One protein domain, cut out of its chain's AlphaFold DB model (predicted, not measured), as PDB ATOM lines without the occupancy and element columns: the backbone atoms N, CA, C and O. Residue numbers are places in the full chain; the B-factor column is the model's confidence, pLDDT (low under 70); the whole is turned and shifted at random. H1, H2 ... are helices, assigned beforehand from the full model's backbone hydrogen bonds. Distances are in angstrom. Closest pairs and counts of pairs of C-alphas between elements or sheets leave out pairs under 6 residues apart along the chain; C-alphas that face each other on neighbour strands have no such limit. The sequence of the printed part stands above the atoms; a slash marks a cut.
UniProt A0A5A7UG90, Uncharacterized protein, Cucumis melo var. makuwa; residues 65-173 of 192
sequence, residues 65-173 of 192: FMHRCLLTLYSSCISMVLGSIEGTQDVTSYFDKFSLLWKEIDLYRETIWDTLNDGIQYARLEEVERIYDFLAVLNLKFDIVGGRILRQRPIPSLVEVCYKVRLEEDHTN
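This is residues 65 to 173 of the 192 residues of an uncharacterized protein of Cucumis melo var. makuwa (UniProt A0A5A7UG90). H1, H2, H3 and H5 form a staggered bundle, with short H4 packed on H5. The printed part has 109 residues with five named helices: all helix. It is compact, radius of gyration of the C-alphas 15.0 A, spanning 47 by 31 by 18 A.

H1, residues 65 to 86, and H2, residues 91 to 108, form a hairpin, only just touching with 3 pairs of C-alphas within 8 A. H3, residues 116 to 138, touches H1 with residues 133 to 137 alone; C-alphas 137 and 82 are closest, at 5.9 A. H4, residues 143 to 150, and H5, residues 158 to 173, form a hairpin, C-alphas 145 and 165 closest at 7.0 A. Every O i to N i+4 pair is within hydrogen-bond range in H2 to H5, 17 of 18 in H1.

H3 measures 33.2 A from first to last C-alpha; C-alpha 65 is at (366.950, 246.128, 227.844), C-alpha 173 at (401.124, 216.868, 226.721).

The printed part has no cut; 37 of its residues have pLDDT under 70, among them residues 65 to 89.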
ATOM      1  N   PHE A  65     367.649 247.415 227.876       37.81
ATOM      2  CA  PHE A  65     366.950 246.128 227.844       37.81
ATOM      3  C   PHE A  65     367.679 245.143 226.930       37.81
ATOM      4  O   PHE A  65     367.998 244.043 227.366       37.81
ATOM      5  N   MET A  66     368.077 245.588 225.733       43.31
ATOM      6  CA  MET A  66     368.956 244.834 224.836       43.31
ATOM      7  C   MET A  66     370.308 244.552 225.486       43.31
ATOM      8  O   MET A  66     370.769 243.422 225.452       43.31
ATOM      9  N   HIS A  67     370.900 245.530 226.175       44.75
ATOM     10  CA  HIS A  67     372.138 245.321 226.922       44.75
ATOM     11  C   HIS A  67     371.965 244.297 228.051       44.75
ATOM     12  O   HIS A  67     372.823 243.443 228.237       44.75
ATOM     13  N   ARG A  68     370.839 244.316 228.781       42.69
ATOM     14  CA  ARG A  68     370.552 243.288 229.794       42.69
ATOM     15  C   ARG A  68     370.361 241.911 229.169       42.69
ATOM     16  O   ARG A  68     370.952 240.965 229.670       42.69
ATOM     17  N   CYS A  69     369.619 241.790 228.074       48.25
ATOM     18  CA  CYS A  69     369.459 240.525 227.357       48.25
ATOM     19  C   CYS A  69     370.797 240.007 226.812       48.25
ATOM     20  O   CYS A  69     371.119 238.849 227.039       48.25
ATOM     21  N   LEU A  70     371.609 240.863 226.186       54.38
ATOM     22  CA  LEU A  70     372.934 240.515 225.667       54.38
ATOM     23  C   LEU A  70     373.898 240.103 226.780       54.38
ATOM     24  O   LEU A  70     374.571 239.096 226.631       54.38
ATOM     25  N   LEU A  71     373.925 240.814 227.911       54.66
ATOM     26  CA  LEU A  71     374.729 240.426 229.075       54.66
ATOM     27  C   LEU A  71     374.268 239.099 229.681       54.66
ATOM     28  O   LEU A  71     375.095 238.305 230.119       54.66
ATOM     29  N   THR A  72     372.958 238.851 229.711       54.19
ATOM     30  CA  THR A  72     372.409 237.602 230.258       54.19
ATOM     31  C   THR A  72     372.727 236.435 229.324       54.19
ATOM     32  O   THR A  72     373.219 235.413 229.784       54.19
ATOM     33  N   LEU A  73     372.551 236.616 228.012       56.31
ATOM     34  CA  LEU A  73     372.944 235.648 226.986       56.31
ATOM     35  C   LEU A  73     374.454 235.391 227.015       56.31
ATOM     36  O   LEU A  73     374.867 234.243 227.047       56.31
ATOM     37  N   TYR A  74     375.272 236.435 227.106       62.53
ATOM     38  CA  TYR A  74     376.727 236.342 227.212       62.53
ATOM     39  C   TYR A  74     377.169 235.599 228.480       62.53
ATOM     40  O   TYR A  74     377.973 234.676 228.402       62.53
ATOM     41  N   SER A  75     376.573 235.907 229.637       61.16
ATOM     42  CA  SER A  75     376.837 235.196 230.894       61.16
ATOM     43  C   SER A  75     376.398 233.727 230.841       61.16
ATOM     44  O   SER A  75     377.096 232.857 231.368       61.16
ATOM     45  N   SER A  76     375.260 233.428 230.207       58.53
ATOM     46  CA  SER A  76     374.778 232.058 230.000       58.53
ATOM     47  C   SER A  76     375.653 231.286 229.009       58.53
ATOM     48  O   SER A  76     375.968 230.126 229.259       58.53
ATOM     49  N   CYS A  77     376.112 231.922 227.929       59.31
ATOM     50  CA  CYS A  77     377.021 231.337 226.943       59.31
ATOM     51  C   CYS A  77     378.405 231.069 227.539       59.31
ATOM     52  O   CYS A  77     378.930 229.974 227.356       59.31
ATOM     53  N   ILE A  78     378.965 232.008 228.310       63.03
ATOM     54  CA  ILE A  78     380.216 231.796 229.052       63.03
ATOM     55  C   ILE A  78     380.056 230.614 230.012       63.03
ATOM     56  O   ILE A  78     380.895 229.722 230.015       63.03
ATOM     57  N   SER A  79     378.950 230.538 230.756       61.41
ATOM     58  CA  SER A  79     378.684 229.418 231.674       61.41
ATOM     59  C   SER A  79     378.522 228.073 230.948       61.41
ATOM     60  O   SER A  79     379.010 227.053 231.425       61.41
ATOM     61  N   MET A  80     377.886 228.060 229.772       59.94
ATOM     62  CA  MET A  80     377.757 226.874 228.917       59.94
ATOM     63  C   MET A  80     379.114 226.402 228.382       59.94
ATOM     64  O   MET A  80     379.388 225.202 228.365       59.94
ATOM     65  N   VAL A  81     379.984 227.329 227.969       59.31
ATOM     66  CA  VAL A  81     381.337 226.983 227.513       59.31
ATOM     67  C   VAL A  81     382.205 226.525 228.683       59.31
ATOM     68  O   VAL A  81     382.899 225.522 228.537       59.31
ATOM     69  N   LEU A  82     382.101 227.171 229.850       59.31
ATOM     70  CA  LEU A  82     382.753 226.739 231.090       59.31
ATOM     71  C   LEU A  82     382.332 225.310 231.490       59.31
ATOM     72  O   LEU A  82     383.179 224.491 231.835       59.31
ATOM     73  N   GLY A  83     381.045 224.972 231.371       56.41
ATOM     74  CA  GLY A  83     380.548 223.612 231.613       56.41
ATOM     75  C   GLY A  83     381.054 222.574 230.602       56.41
ATOM     76  O   GLY A  83     381.167 221.395 230.924       56.41
ATOM     77  N   SER A  84     381.424 222.994 229.387       53.25
ATOM     78  CA  SER A  84     382.022 222.113 228.375       53.25
ATOM     79  C   SER A  84     383.503 221.801 228.639       53.25
ATOM     80  O   SER A  84     384.035 220.933 227.945       53.25
ATOM     81  N   ILE A  85     384.172 222.473 229.592       53.34
ATOM     82  CA  ILE A  85     385.606 222.257 229.878       53.34
ATOM     83  C   ILE A  85     385.858 220.932 230.610       53.34
ATOM     84  O   ILE A  85     386.964 220.387 230.579       53.34
ATOM     85  N   GLU A  86     384.830 220.375 231.251       52.88
ATOM     86  CA  GLU A  86     384.949 219.127 232.010       52.88
ATOM     87  C   GLU A  86     385.196 217.892 231.119       52.88
ATOM     88  O   GLU A  86     385.536 216.828 231.633       52.88
ATOM     89  N   GLY A  87     385.112 218.017 229.784       53.62
ATOM     90  CA  GLY A  87     385.396 216.935 228.839       53.62
ATOM     91  C   GLY A  87     386.527 217.264 227.864       53.62
ATOM     92  O   GLY A  87     386.279 217.981 226.909       53.62
ATOM     93  N   THR A  88     387.728 216.713 228.095       55.50
ATOM     94  CA  THR A  88     388.838 216.369 227.152       55.50
ATOM     95  C   THR A  88     388.894 217.012 225.746       55.50
ATOM     96  O   THR A  88     389.269 216.349 224.782       55.50
ATOM     97  N   GLN A  89     388.533 218.278 225.578       61.19
ATOM     98  CA  GLN A  89     388.646 218.999 224.309       61.19
ATOM     99  C   GLN A  89     389.941 219.809 224.289       61.19
ATOM    100  O   GLN A  89     390.367 220.304 225.331       61.19
ATOM    101  N   ASP A  90     390.571 219.894 223.115       72.62
ATOM    102  CA  ASP A  90     391.799 220.663 222.895       72.62
ATOM    103  C   ASP A  90     391.501 222.174 222.822       72.62
ATOM    104  O   ASP A  90     390.368 222.586 222.536       72.62
ATOM    105  N   VAL A  91     392.515 223.012 223.060       75.62
ATOM    106  CA  VAL A  91     392.411 224.486 223.053       75.62
ATOM    107  C   VAL A  91     391.787 225.036 221.760       75.62
ATOM    108  O   VAL A  91     391.043 226.020 221.792       75.62
ATOM    109  N   THR A  92     392.037 224.395 220.620       79.56
ATOM    110  CA  THR A  92     391.470 224.726 219.304       79.56
ATOM    111  C   THR A  92     389.957 224.602 219.288       79.56
ATOM    112  O   THR A  92     389.277 225.530 218.856       79.56
ATOM    113  N   SER A  93     389.418 223.503 219.819       78.88
ATOM    114  CA  SER A  93     387.974 223.280 219.864       78.88
ATOM    115  C   SER A  93     387.249 224.363 220.673       78.88
ATOM    116  O   SER A  93     386.186 224.837 220.264       78.88
ATOM    117  N   TYR A  94     387.837 224.818 221.786       75.31
ATOM    118  CA  TYR A  94     387.278 225.936 222.557       75.31
ATOM    119  C   TYR A  94     387.356 227.254 221.801       75.31
ATOM    120  O   TYR A  94     386.379 228.002 221.777       75.31
ATOM    121  N   PHE A  95     388.498 227.532 221.173       82.00
ATOM    122  CA  PHE A  95     388.680 228.745 220.386       82.00
ATOM    123  C   PHE A  95     387.661 228.840 219.244       82.00
ATOM    124  O   PHE A  95     387.088 229.905 219.020       82.00
ATOM    125  N   ASP A  96     387.386 227.728 218.562       83.06
ATOM    126  CA  ASP A  96     386.421 227.682 217.464       83.06
ATOM    127  C   ASP A  96     384.989 227.927 217.961       83.06
ATOM    128  O   ASP A  96     384.248 228.709 217.363       83.06
ATOM    129  N   LYS A  97     384.609 227.333 219.103       79.38
ATOM    130  CA  LYS A  97     383.306 227.577 219.747       79.38
ATOM    131  C   LYS A  97     383.134 229.038 220.161       79.38
ATOM    132  O   LYS A  97     382.108 229.640 219.854       79.38
ATOM    133  N   PHE A  98     384.139 229.620 220.812       78.56
ATOM    134  CA  PHE A  98     384.134 231.037 221.175       78.56
ATOM    135  C   PHE A  98     384.061 231.940 219.944       78.56
ATOM    136  O   PHE A  98     383.274 232.881 219.911       78.56
ATOM    137  N   SER A  99     384.812 231.604 218.895       83.81
ATOM    138  CA  SER A  99     384.794 232.338 217.630       83.81
ATOM    139  C   SER A  99     383.416 232.335 216.969       83.81
ATOM    140  O   SER A  99     383.034 233.333 216.363       83.81
ATOM    141  N   LEU A 100     382.661 231.236 217.071       80.44
ATOM    142  CA  LEU A 100     381.283 231.168 216.584       80.44
ATOM    143  C   LEU A 100     380.339 232.026 217.432       80.44
ATOM    144  O   LEU A 100     379.566 232.797 216.867       80.44
ATOM    145  N   LEU A 101     380.448 231.954 218.760       75.88
ATOM    146  CA  LEU A 101     379.626 232.754 219.673       75.88
ATOM    147  C   LEU A 101     379.858 234.256 219.493       75.88
ATOM    148  O   LEU A 101     378.899 235.016 219.405       75.88
ATOM    149  N   TRP A 102     381.114 234.697 219.394       81.06
ATOM    150  CA  TRP A 102     381.412 236.108 219.151       81.06
ATOM    151  C   TRP A 102     380.867 236.573 217.804       81.06
ATOM    152  O   TRP A 102     380.249 237.625 217.751       81.06
ATOM    153  N   LYS A 103     380.992 235.766 216.740       80.69
ATOM    154  CA  LYS A 103     380.379 236.091 215.439       80.69
ATOM    155  C   LYS A 103     378.865 236.240 215.537       80.69
ATOM    156  O   LYS A 103     378.304 237.122 214.901       80.69
ATOM    157  N   GLU A 104     378.203 235.385 216.306       73.25
ATOM    158  CA  GLU A 104     376.760 235.469 216.515       73.25
ATOM    159  C   GLU A 104     376.376 236.731 217.302       73.25
ATOM    160  O   GLU A 104     375.467 237.453 216.898       73.25
ATOM    161  N   ILE A 105     377.122 237.070 218.357       72.12
ATOM    162  CA  ILE A 105     376.946 238.324 219.108       72.12
ATOM    163  C   ILE A 105     377.159 239.543 218.199       72.12
ATOM    164  O   ILE A 105     376.361 240.479 218.251       72.12
ATOM    165  N   ASP A 106     378.186 239.516 217.348       74.50
ATOM    166  CA  ASP A 106     378.512 240.594 216.408       74.50
ATOM    167  C   ASP A 106     377.378 240.838 215.409       74.50
ATOM    168  O   ASP A 106     377.084 241.986 215.079       74.50
ATOM    169  N   LEU A 107     376.687 239.777 214.972       68.88
ATOM    170  CA  LEU A 107     375.526 239.883 214.082       68.88
ATOM    171  C   LEU A 107     374.338 240.592 214.743       68.88
ATOM    172  O   LEU A 107     373.596 241.299 214.063       68.88
ATOM    173  N   TYR A 108     374.145 240.421 216.051       61.28
ATOM    174  CA  TYR A 108     373.059 241.076 216.790       61.28
ATOM    175  C   TYR A 108     373.416 242.487 217.267       61.28
ATOM    176  O   TYR A 108     372.530 243.263 217.634       61.28
ATOM    177  N   ARG A 109     374.703 242.837 217.264       62.88
ATOM    178  CA  ARG A 109     375.234 244.111 217.748       62.88
ATOM    179  C   ARG A 109     375.404 245.098 216.583       62.88
ATOM    180  O   ARG A 109     376.501 245.597 216.342       62.88
ATOM    181  N   GLU A 110     374.325 245.407 215.857       54.53
ATOM    182  CA  GLU A 110     374.328 246.490 214.854       54.53
ATOM    183  C   GLU A 110     374.667 247.828 215.538       54.53
ATOM    184  O   GLU A 110     373.806 248.494 216.116       54.53
ATOM    185  N   THR A 111     375.946 248.216 215.500       58.56
ATOM    186  CA  THR A 111     376.443 249.441 216.140       58.56
ATOM    187  C   THR A 111     376.847 250.438 215.066       58.56
ATOM    188  O   THR A 111     377.746 250.181 214.266       58.56
ATOM    189  N   ILE A 112     376.163 251.581 215.033       64.00
ATOM    190  CA  ILE A 112     376.509 252.699 214.153       64.00
ATOM    191  C   ILE A 112     377.539 253.554 214.893       64.00
ATOM    192  O   ILE A 112     377.235 254.111 215.946       64.00
ATOM    193  N   TRP A 113     378.755 253.643 214.354       72.81
ATOM    194  CA  TRP A 113     379.812 254.496 214.900       72.81
ATOM    195  C   TRP A 113     379.737 255.893 214.283       72.81
ATOM    196  O   TRP A 113     379.742 256.026 213.059       72.81
ATOM    197  N   ASP A 114     379.717 256.930 215.125       69.56
ATOM    198  CA  ASP A 114     379.701 258.330 214.676       69.56
ATOM    199  C   ASP A 114     381.010 258.723 213.970       69.56
ATOM    200  O   ASP A 114     381.007 259.547 213.052       69.56
ATOM    201  N   THR A 115     382.138 258.117 214.366       71.38
ATOM    202  CA  THR A 115     383.435 258.313 213.710       71.38
ATOM    203  C   THR A 115     384.199 257.002 213.510       71.38
ATOM    204  O   THR A 115     384.084 256.050 214.282       71.38
ATOM    205  N   LEU A 116     385.053 256.973 212.479       74.88
ATOM    206  CA  LEU A 116     385.948 255.843 212.202       74.88
ATOM    207  C   LEU A 116     386.920 255.572 213.364       74.88
ATOM    208  O   LEU A 116     387.253 254.421 213.638       74.88
ATOM    209  N   ASN A 117     387.374 256.626 214.049       76.12
ATOM    210  CA  ASN A 117     388.288 256.498 215.181       76.12
ATOM    211  C   ASN A 117     387.625 255.766 216.354       76.12
ATOM    212  O   ASN A 117     388.258 254.906 216.959       76.12
ATOM    213  N   ASP A 118     386.351 256.048 216.627       69.19
ATOM    214  CA  ASP A 118     385.614 255.397 217.715       69.19
ATOM    215  C   ASP A 118     385.405 253.908 217.431       69.19
ATOM    216  O   ASP A 118     385.642 253.079 218.309       69.19
ATOM    217  N   GLY A 119     385.092 253.551 216.180       71.44
ATOM    218  CA  GLY A 119     384.999 252.151 215.759       71.44
ATOM    219  C   GLY A 119     386.320 251.387 215.914       71.44
ATOM    220  O   GLY A 119     386.326 250.249 216.378       71.44
ATOM    221  N   ILE A 120     387.459 252.017 215.598       76.88
ATOM    222  CA  ILE A 120     388.788 251.401 215.778       76.88
ATOM    223  C   ILE A 120     389.114 251.200 217.263       76.88
ATOM    224  O   ILE A 120     389.655 250.158 217.636       76.88
ATOM    225  N   GLN A 121     388.819 252.181 218.119       73.19
ATOM    226  CA  GLN A 121     389.071 252.055 219.559       73.19
ATOM    227  C   GLN A 121     388.166 251.000 220.194       73.19
ATOM    228  O   GLN A 121     388.631 250.216 221.019       73.19
ATOM    229  N   TYR A 122     386.904 250.939 219.771       71.25
ATOM    230  CA  TYR A 122     385.976 249.916 220.228       71.25
ATOM    231  C   TYR A 122     386.424 248.514 219.809       71.25
ATOM    232  O   TYR A 122     386.501 247.638 220.661       71.25
ATOM    233  N   ALA A 123     386.822 248.313 218.547       77.00
ATOM    234  CA  ALA A 123     387.328 247.021 218.081       77.00
ATOM    235  C   ALA A 123     388.547 246.542 218.893       77.00
ATOM    236  O   ALA A 123     388.668 245.360 219.199       77.00
ATOM    237  N   ARG A 124     389.431 247.467 219.299       78.69
ATOM    238  CA  ARG A 124     390.559 247.149 220.192       78.69
ATOM    239  C   ARG A 124     390.108 246.749 221.592       78.69
ATOM    240  O   ARG A 124     390.691 245.839 222.167       78.69
ATOM    241  N   LEU A 125     389.118 247.438 222.158       75.38
ATOM    242  CA  LEU A 125     388.576 247.101 223.477       75.38
ATOM    243  C   LEU A 125     387.874 245.743 223.452       75.38
ATOM    244  O   LEU A 125     388.110 244.917 224.326       75.38
ATOM    245  N   GLU A 126     387.083 245.495 222.416       78.88
ATOM    246  CA  GLU A 126     386.377 244.238 222.211       78.88
ATOM    247  C   GLU A 126     387.347 243.065 222.027       78.88
ATOM    248  O   GLU A 126     387.165 242.013 222.633       78.88
ATOM    249  N   GLU A 127     388.422 243.237 221.255       83.44
ATOM    250  CA  GLU A 127     389.458 242.209 221.139       83.44
ATOM    251  C   GLU A 127     390.097 241.894 222.503       83.44
ATOM    252  O   GLU A 127     390.316 240.728 222.831       83.44
ATOM    253  N   VAL A 128     390.335 242.915 223.331       77.25
ATOM    254  CA  VAL A 128     390.855 242.742 224.694       77.25
ATOM    255  C   VAL A 128     389.853 242.005 225.591       77.25
ATOM    256  O   VAL A 128     390.261 241.096 226.312       77.25
ATOM    257  N   GLU A 129     388.560 242.332 225.537       79.50
ATOM    258  CA  GLU A 129     387.509 241.613 226.278       79.50
ATOM    259  C   GLU A 129     387.450 240.132 225.878       79.50
ATOM    260  O   GLU A 129     387.480 239.257 226.743       79.50
ATOM    261  N   ARG A 130     387.504 239.831 224.575       84.50
ATOM    262  CA  ARG A 130     387.543 238.451 224.061       84.50
ATOM    263  C   ARG A 130     388.776 237.681 224.540       84.50
ATOM    264  O   ARG A 130     388.685 236.485 224.812       84.50
ATOM    265  N   ILE A 131     389.925 238.352 224.678       82.69
ATOM    266  CA  ILE A 131     391.137 237.760 225.270       82.69
ATOM    267  C   ILE A 131     390.903 237.410 226.741       82.69
ATOM    268  O   ILE A 131     391.284 236.319 227.165       82.69
ATOM    269  N   TYR A 132     390.278 238.298 227.518       78.06
ATOM    270  CA  TYR A 132     389.953 238.015 228.917       78.06
ATOM    271  C   TYR A 132     388.990 236.835 229.050       78.06
ATOM    272  O   TYR A 132     389.262 235.947 229.854       78.06
ATOM    273  N   ASP A 133     387.931 236.779 228.241       77.31
ATOM    274  CA  ASP A 133     386.983 235.658 228.241       77.31
ATOM    275  C   ASP A 133     387.672 234.336 227.929       77.31
ATOM    276  O   ASP A 133     387.530 233.354 228.659       77.31
ATOM    277  N   PHE A 134     388.459 234.322 226.851       78.69
ATOM    278  CA  PHE A 134     389.191 233.143 226.415       78.69
ATOM    279  C   PHE A 134     390.136 232.642 227.511       78.69
ATOM    280  O   PHE A 134     390.144 231.454 227.836       78.69
ATOM    281  N   LEU A 135     390.892 233.548 228.138       77.44
ATOM    282  CA  LEU A 135     391.798 233.208 229.234       77.44
ATOM    283  C   LEU A 135     391.056 232.783 230.509       77.44
ATOM    284  O   LEU A 135     391.526 231.875 231.190       77.44
ATOM    285  N   ALA A 136     389.901 233.378 230.824       74.56
ATOM    286  CA  ALA A 136     389.102 233.036 232.003       74.56
ATOM    287  C   ALA A 136     388.563 231.599 231.940       74.56
ATOM    288  O   ALA A 136     388.548 230.899 232.952       74.56
ATOM    289  N   VAL A 137     388.185 231.133 230.747       70.12
ATOM    290  CA  VAL A 137     387.770 229.739 230.519       70.12
ATOM    291  C   VAL A 137     388.960 228.777 230.588       70.12
ATOM    292  O   VAL A 137     388.847 227.685 231.141       70.12
ATOM    293  N   LEU A 138     390.130 229.186 230.096       70.00
ATOM    294  CA  LEU A 138     391.361 228.383 230.150       70.00
ATOM    295  C   LEU A 138     392.015 228.326 231.543       70.00
ATOM    296  O   LEU A 138     392.941 227.535 231.768       70.00
ATOM    297  N   ASN A 139     391.549 229.159 232.478       62.16
ATOM    298  CA  ASN A 139     392.250 229.497 233.716       62.16
ATOM    299  C   ASN A 139     392.420 228.335 234.713       62.16
ATOM    300  O   ASN A 139     393.164 228.456 235.678       62.16
ATOM    301  N   LEU A 140     391.796 227.177 234.475       59.69
ATOM    302  CA  LEU A 140     392.001 225.974 235.294       59.69
ATOM    303  C   LEU A 140     393.328 225.246 235.010       59.69
ATOM    304  O   LEU A 140     393.801 224.511 235.874       59.69
ATOM    305  N   LYS A 141     393.942 225.432 233.832       62.44
ATOM    306  CA  LYS A 141     395.191 224.736 233.447       62.44
ATOM    307  C   LYS A 141     396.349 225.669 233.084       62.44
ATOM    308  O   LYS A 141     397.500 225.278 233.246       62.44
ATOM    309  N   PHE A 142     396.067 226.894 232.633       68.38
ATOM    310  CA  PHE A 142     397.074 227.782 232.029       68.38
ATOM    311  C   PHE A 142     397.171 229.172 232.681       68.38
ATOM    312  O   PHE A 142     397.632 230.120 232.043       68.38
ATOM    313  N   ASP A 143     396.793 229.305 233.957       71.75
ATOM    314  CA  ASP A 143     396.775 230.581 234.703       71.75
ATOM    315  C   ASP A 143     398.123 231.336 234.647       71.75
ATOM    316  O   ASP A 143     398.181 232.552 234.460       71.75
ATOM    317  N   ILE A 144     399.249 230.609 234.653       75.06
ATOM    318  CA  ILE A 144     400.593 231.199 234.506       75.06
ATOM    319  C   ILE A 144     400.788 231.839 233.119       75.06
ATOM    320  O   ILE A 144     401.374 232.922 233.013       75.06
ATOM    321  N   VAL A 145     400.316 231.191 232.050       76.94
ATOM    322  CA  VAL A 145     400.413 231.713 230.676       76.94
ATOM    323  C   VAL A 145     399.479 232.906 230.501       76.94
ATOM    324  O   VAL A 145     399.915 233.940 229.991       76.94
ATOM    325  N   GLY A 146     398.245 232.810 231.005       78.06
ATOM    326  CA  GLY A 146     397.280 233.910 230.999       78.06
ATOM    327  C   GLY A 146     397.816 235.146 231.724       78.06
ATOM    328  O   GLY A 146     397.885 236.231 231.144       78.06
ATOM    329  N   GLY A 147     398.331 234.976 232.943       79.31
ATOM    330  CA  GLY A 147     398.937 236.063 233.713       79.31
ATOM    331  C   GLY A 147     400.157 236.702 233.035       79.31
ATOM    332  O   GLY A 147     400.369 237.910 233.162       79.31
ATOM    333  N   ARG A 148     400.957 235.931 232.282       81.50
ATOM    334  CA  ARG A 148     402.082 236.466 231.490       81.50
ATOM    335  C   ARG A 148     401.608 237.275 230.290       81.50
ATOM    336  O   ARG A 148     402.182 238.329 230.031       81.50
ATOM    337  N   ILE A 149     400.588 236.800 229.581       81.50
ATOM    338  CA  ILE A 149     400.001 237.469 228.414       81.50
ATOM    339  C   ILE A 149     399.401 238.819 228.811       81.50
ATOM    340  O   ILE A 149     399.717 239.831 228.189       81.50
ATOM    341  N   LEU A 150     398.636 238.860 229.904       77.81
ATOM    342  CA  LEU A 150     397.990 240.081 230.401       77.81
ATOM    343  C   LEU A 150     398.981 241.157 230.879       77.81
ATOM    344  O   LEU A 150     398.640 242.335 230.957       77.81
ATOM    345  N   ARG A 151     400.225 240.775 231.192       79.69
ATOM    346  CA  ARG A 151     401.297 241.710 231.570       79.69
ATOM    347  C   ARG A 151     402.047 242.296 230.369       79.69
ATOM    348  O   ARG A 151     402.843 243.215 230.565       79.69
ATOM    349  N   GLN A 152     401.834 241.787 229.153       82.00
ATOM    350  CA  GLN A 152     402.511 242.288 227.952       82.00
ATOM    351  C   GLN A 152     401.960 243.656 227.537       82.00
ATOM    352  O   GLN A 152     400.769 243.938 227.675       82.00
ATOM    353  N   ARG A 153     402.844 244.527 227.037       82.19
ATOM    354  CA  ARG A 153     402.477 245.825 226.459       82.19
ATOM    355  C   ARG A 153     403.186 246.017 225.112       82.19
ATOM    356  O   ARG A 153     404.417 246.036 225.111       82.19
ATOM    357  N   PRO A 154     402.448 246.216 224.004       79.19
ATOM    358  CA  PRO A 154     400.984 246.133 223.894       79.19
ATOM    359  C   PRO A 154     400.459 244.713 224.174       79.19
ATOM    360  O   PRO A 154     401.219 243.747 224.107       79.19
ATOM    361  N   ILE A 155     399.175 244.602 224.534       78.75
ATOM    362  CA  ILE A 155     398.515 243.297 224.680       78.75
ATOM    363  C   ILE A 155     398.533 242.621 223.296       78.75
ATOM    364  O   ILE A 155     398.200 243.290 222.313       78.75
ATOM    365  N   PRO A 156     398.970 241.354 223.193       87.50
ATOM    366  CA  PRO A 156     398.989 240.622 221.929       87.50
ATOM    367  C   PRO A 156     397.572 240.395 221.393       87.50
ATOM    368  O   PRO A 156     396.606 240.411 222.150       87.50
ATOM    369  N   SER A 157     397.457 240.147 220.093       89.69
ATOM    370  CA  SER A 157     396.169 239.859 219.450       89.69
ATOM    371  C   SER A 157     395.565 238.540 219.935       89.69
ATOM    372  O   SER A 157     396.272 237.631 220.382       89.69
ATOM    373  N   LEU A 158     394.252 238.388 219.779       87.25
ATOM    374  CA  LEU A 158     393.535 237.182 220.204       87.25
ATOM    375  C   LEU A 158     394.082 235.899 219.542       87.25
ATOM    376  O   LEU A 158     394.174 234.845 220.174       87.25
ATOM    377  N   VAL A 159     394.513 235.994 218.282       88.12
ATOM    378  CA  VAL A 159     395.126 234.881 217.537       88.12
ATOM    379  C   VAL A 159     396.493 234.505 218.119       88.12
ATOM    380  O   VAL A 159     396.789 233.322 218.287       88.12
ATOM    381  N   GLU A 160     397.320 235.490 218.477       88.88
ATOM    382  CA  GLU A 160     398.617 235.248 219.126       88.88
ATOM    383  C   GLU A 160     398.454 234.621 220.515       88.88
ATOM    384  O   GLU A 160     399.246 233.760 220.903       88.88
ATOM    385  N   VAL A 161     397.425 235.032 221.262       87.19
ATOM    386  CA  VAL A 161     397.070 234.424 222.551       87.19
ATOM    387  C   VAL A 161     396.700 232.953 222.364       87.19
ATOM    388  O   VAL A 161     397.250 232.101 223.060       87.19
ATOM    389  N   CYS A 162     395.845 232.642 221.385       85.81
ATOM    390  CA  CYS A 162     395.477 231.267 221.038       85.81
ATOM    391  C   CYS A 162     396.709 230.419 220.686       85.81
ATOM    392  O   CYS A 162     396.875 229.323 221.218       85.81
ATOM    393  N   TYR A 163     397.626 230.952 219.872       87.38
ATOM    394  CA  TYR A 163     398.870 230.263 219.519       87.38
ATOM    395  C   TYR A 163     399.747 229.953 220.743       87.38
ATOM    396  O   TYR A 163     400.227 228.831 220.891       87.38
ATOM    397  N   LYS A 164     399.931 230.923 221.648       87.38
ATOM    398  CA  LYS A 164     400.728 230.728 222.870       87.38
ATOM    399  C   LYS A 164     400.132 229.672 223.793       87.38
ATOM    400  O   LYS A 164     400.879 228.886 224.364       87.38
ATOM    401  N   VAL A 165     398.808 229.656 223.945       84.12
ATOM    402  CA  VAL A 165     398.131 228.665 224.791       84.12
ATOM    403  C   VAL A 165     398.255 227.264 224.189       84.12
ATOM    404  O   VAL A 165     398.594 226.337 224.917       84.12
ATOM    405  N   ARG A 166     398.059 227.109 222.870       84.94
ATOM    406  CA  ARG A 166     398.246 225.816 222.182       84.94
ATOM    407  C   ARG A 166     399.661 225.268 222.355       84.94
ATOM    408  O   ARG A 166     399.836 224.094 222.648       84.94
ATOM    409  N   LEU A 167     400.668 226.131 222.231       84.81
ATOM    410  CA  LEU A 167     402.062 225.726 222.409       84.81
ATOM    411  C   LEU A 167     402.342 225.220 223.835       84.81
ATOM    412  O   LEU A 167     403.087 224.257 224.009       84.81
ATOM    413  N   GLU A 168     401.734 225.836 224.851       83.69
ATOM    414  CA  GLU A 168     401.864 225.361 226.233       83.69
ATOM    415  C   GLU A 168     401.116 224.037 226.466       83.69
ATOM    416  O   GLU A 168     401.601 223.166 227.194       83.69
ATOM    417  N   GLU A 169     399.949 223.859 225.840       81.38
ATOM    418  CA  GLU A 169     399.196 222.599 225.863       81.38
ATOM    419  C   GLU A 169     400.028 221.452 225.276       81.38
ATOM    420  O   GLU A 169     400.206 220.426 225.934       81.38
ATOM    421  N   ASP A 170     400.619 221.652 224.096       82.31
ATOM    422  CA  ASP A 170     401.490 220.671 223.447       82.31
ATOM    423  C   ASP A 170     402.692 220.313 224.326       82.31
ATOM    424  O   ASP A 170     403.022 219.137 224.500       82.31
ATOM    425  N   HIS A 171     403.328 221.313 224.938       81.25
ATOM    426  CA  HIS A 171     404.475 221.089 225.813       81.25
ATOM    427  C   HIS A 171     404.088 220.283 227.064       81.25
ATOM    428  O   HIS A 171     404.793 219.351 227.457       81.25
ATOM    429  N   THR A 172     402.929 220.585 227.654       77.94
ATOM    430  CA  THR A 172     402.387 219.845 228.803       77.94
ATOM    431  C   THR A 172     402.040 218.402 228.426       77.94
ATOM    432  O   THR A 172     402.359 217.473 229.172       77.94
ATOM    433  N   ASN A 173     401.452 218.193 227.246       78.25
ATOM    434  CA  ASN A 173     401.124 216.868 226.721       78.25
ATOM    435  C   ASN A 173     402.383 216.024 226.473       78.25
ATOM    436  O   ASN A 173     402.426 214.857 226.863       78.25
TER     437      ASN A 173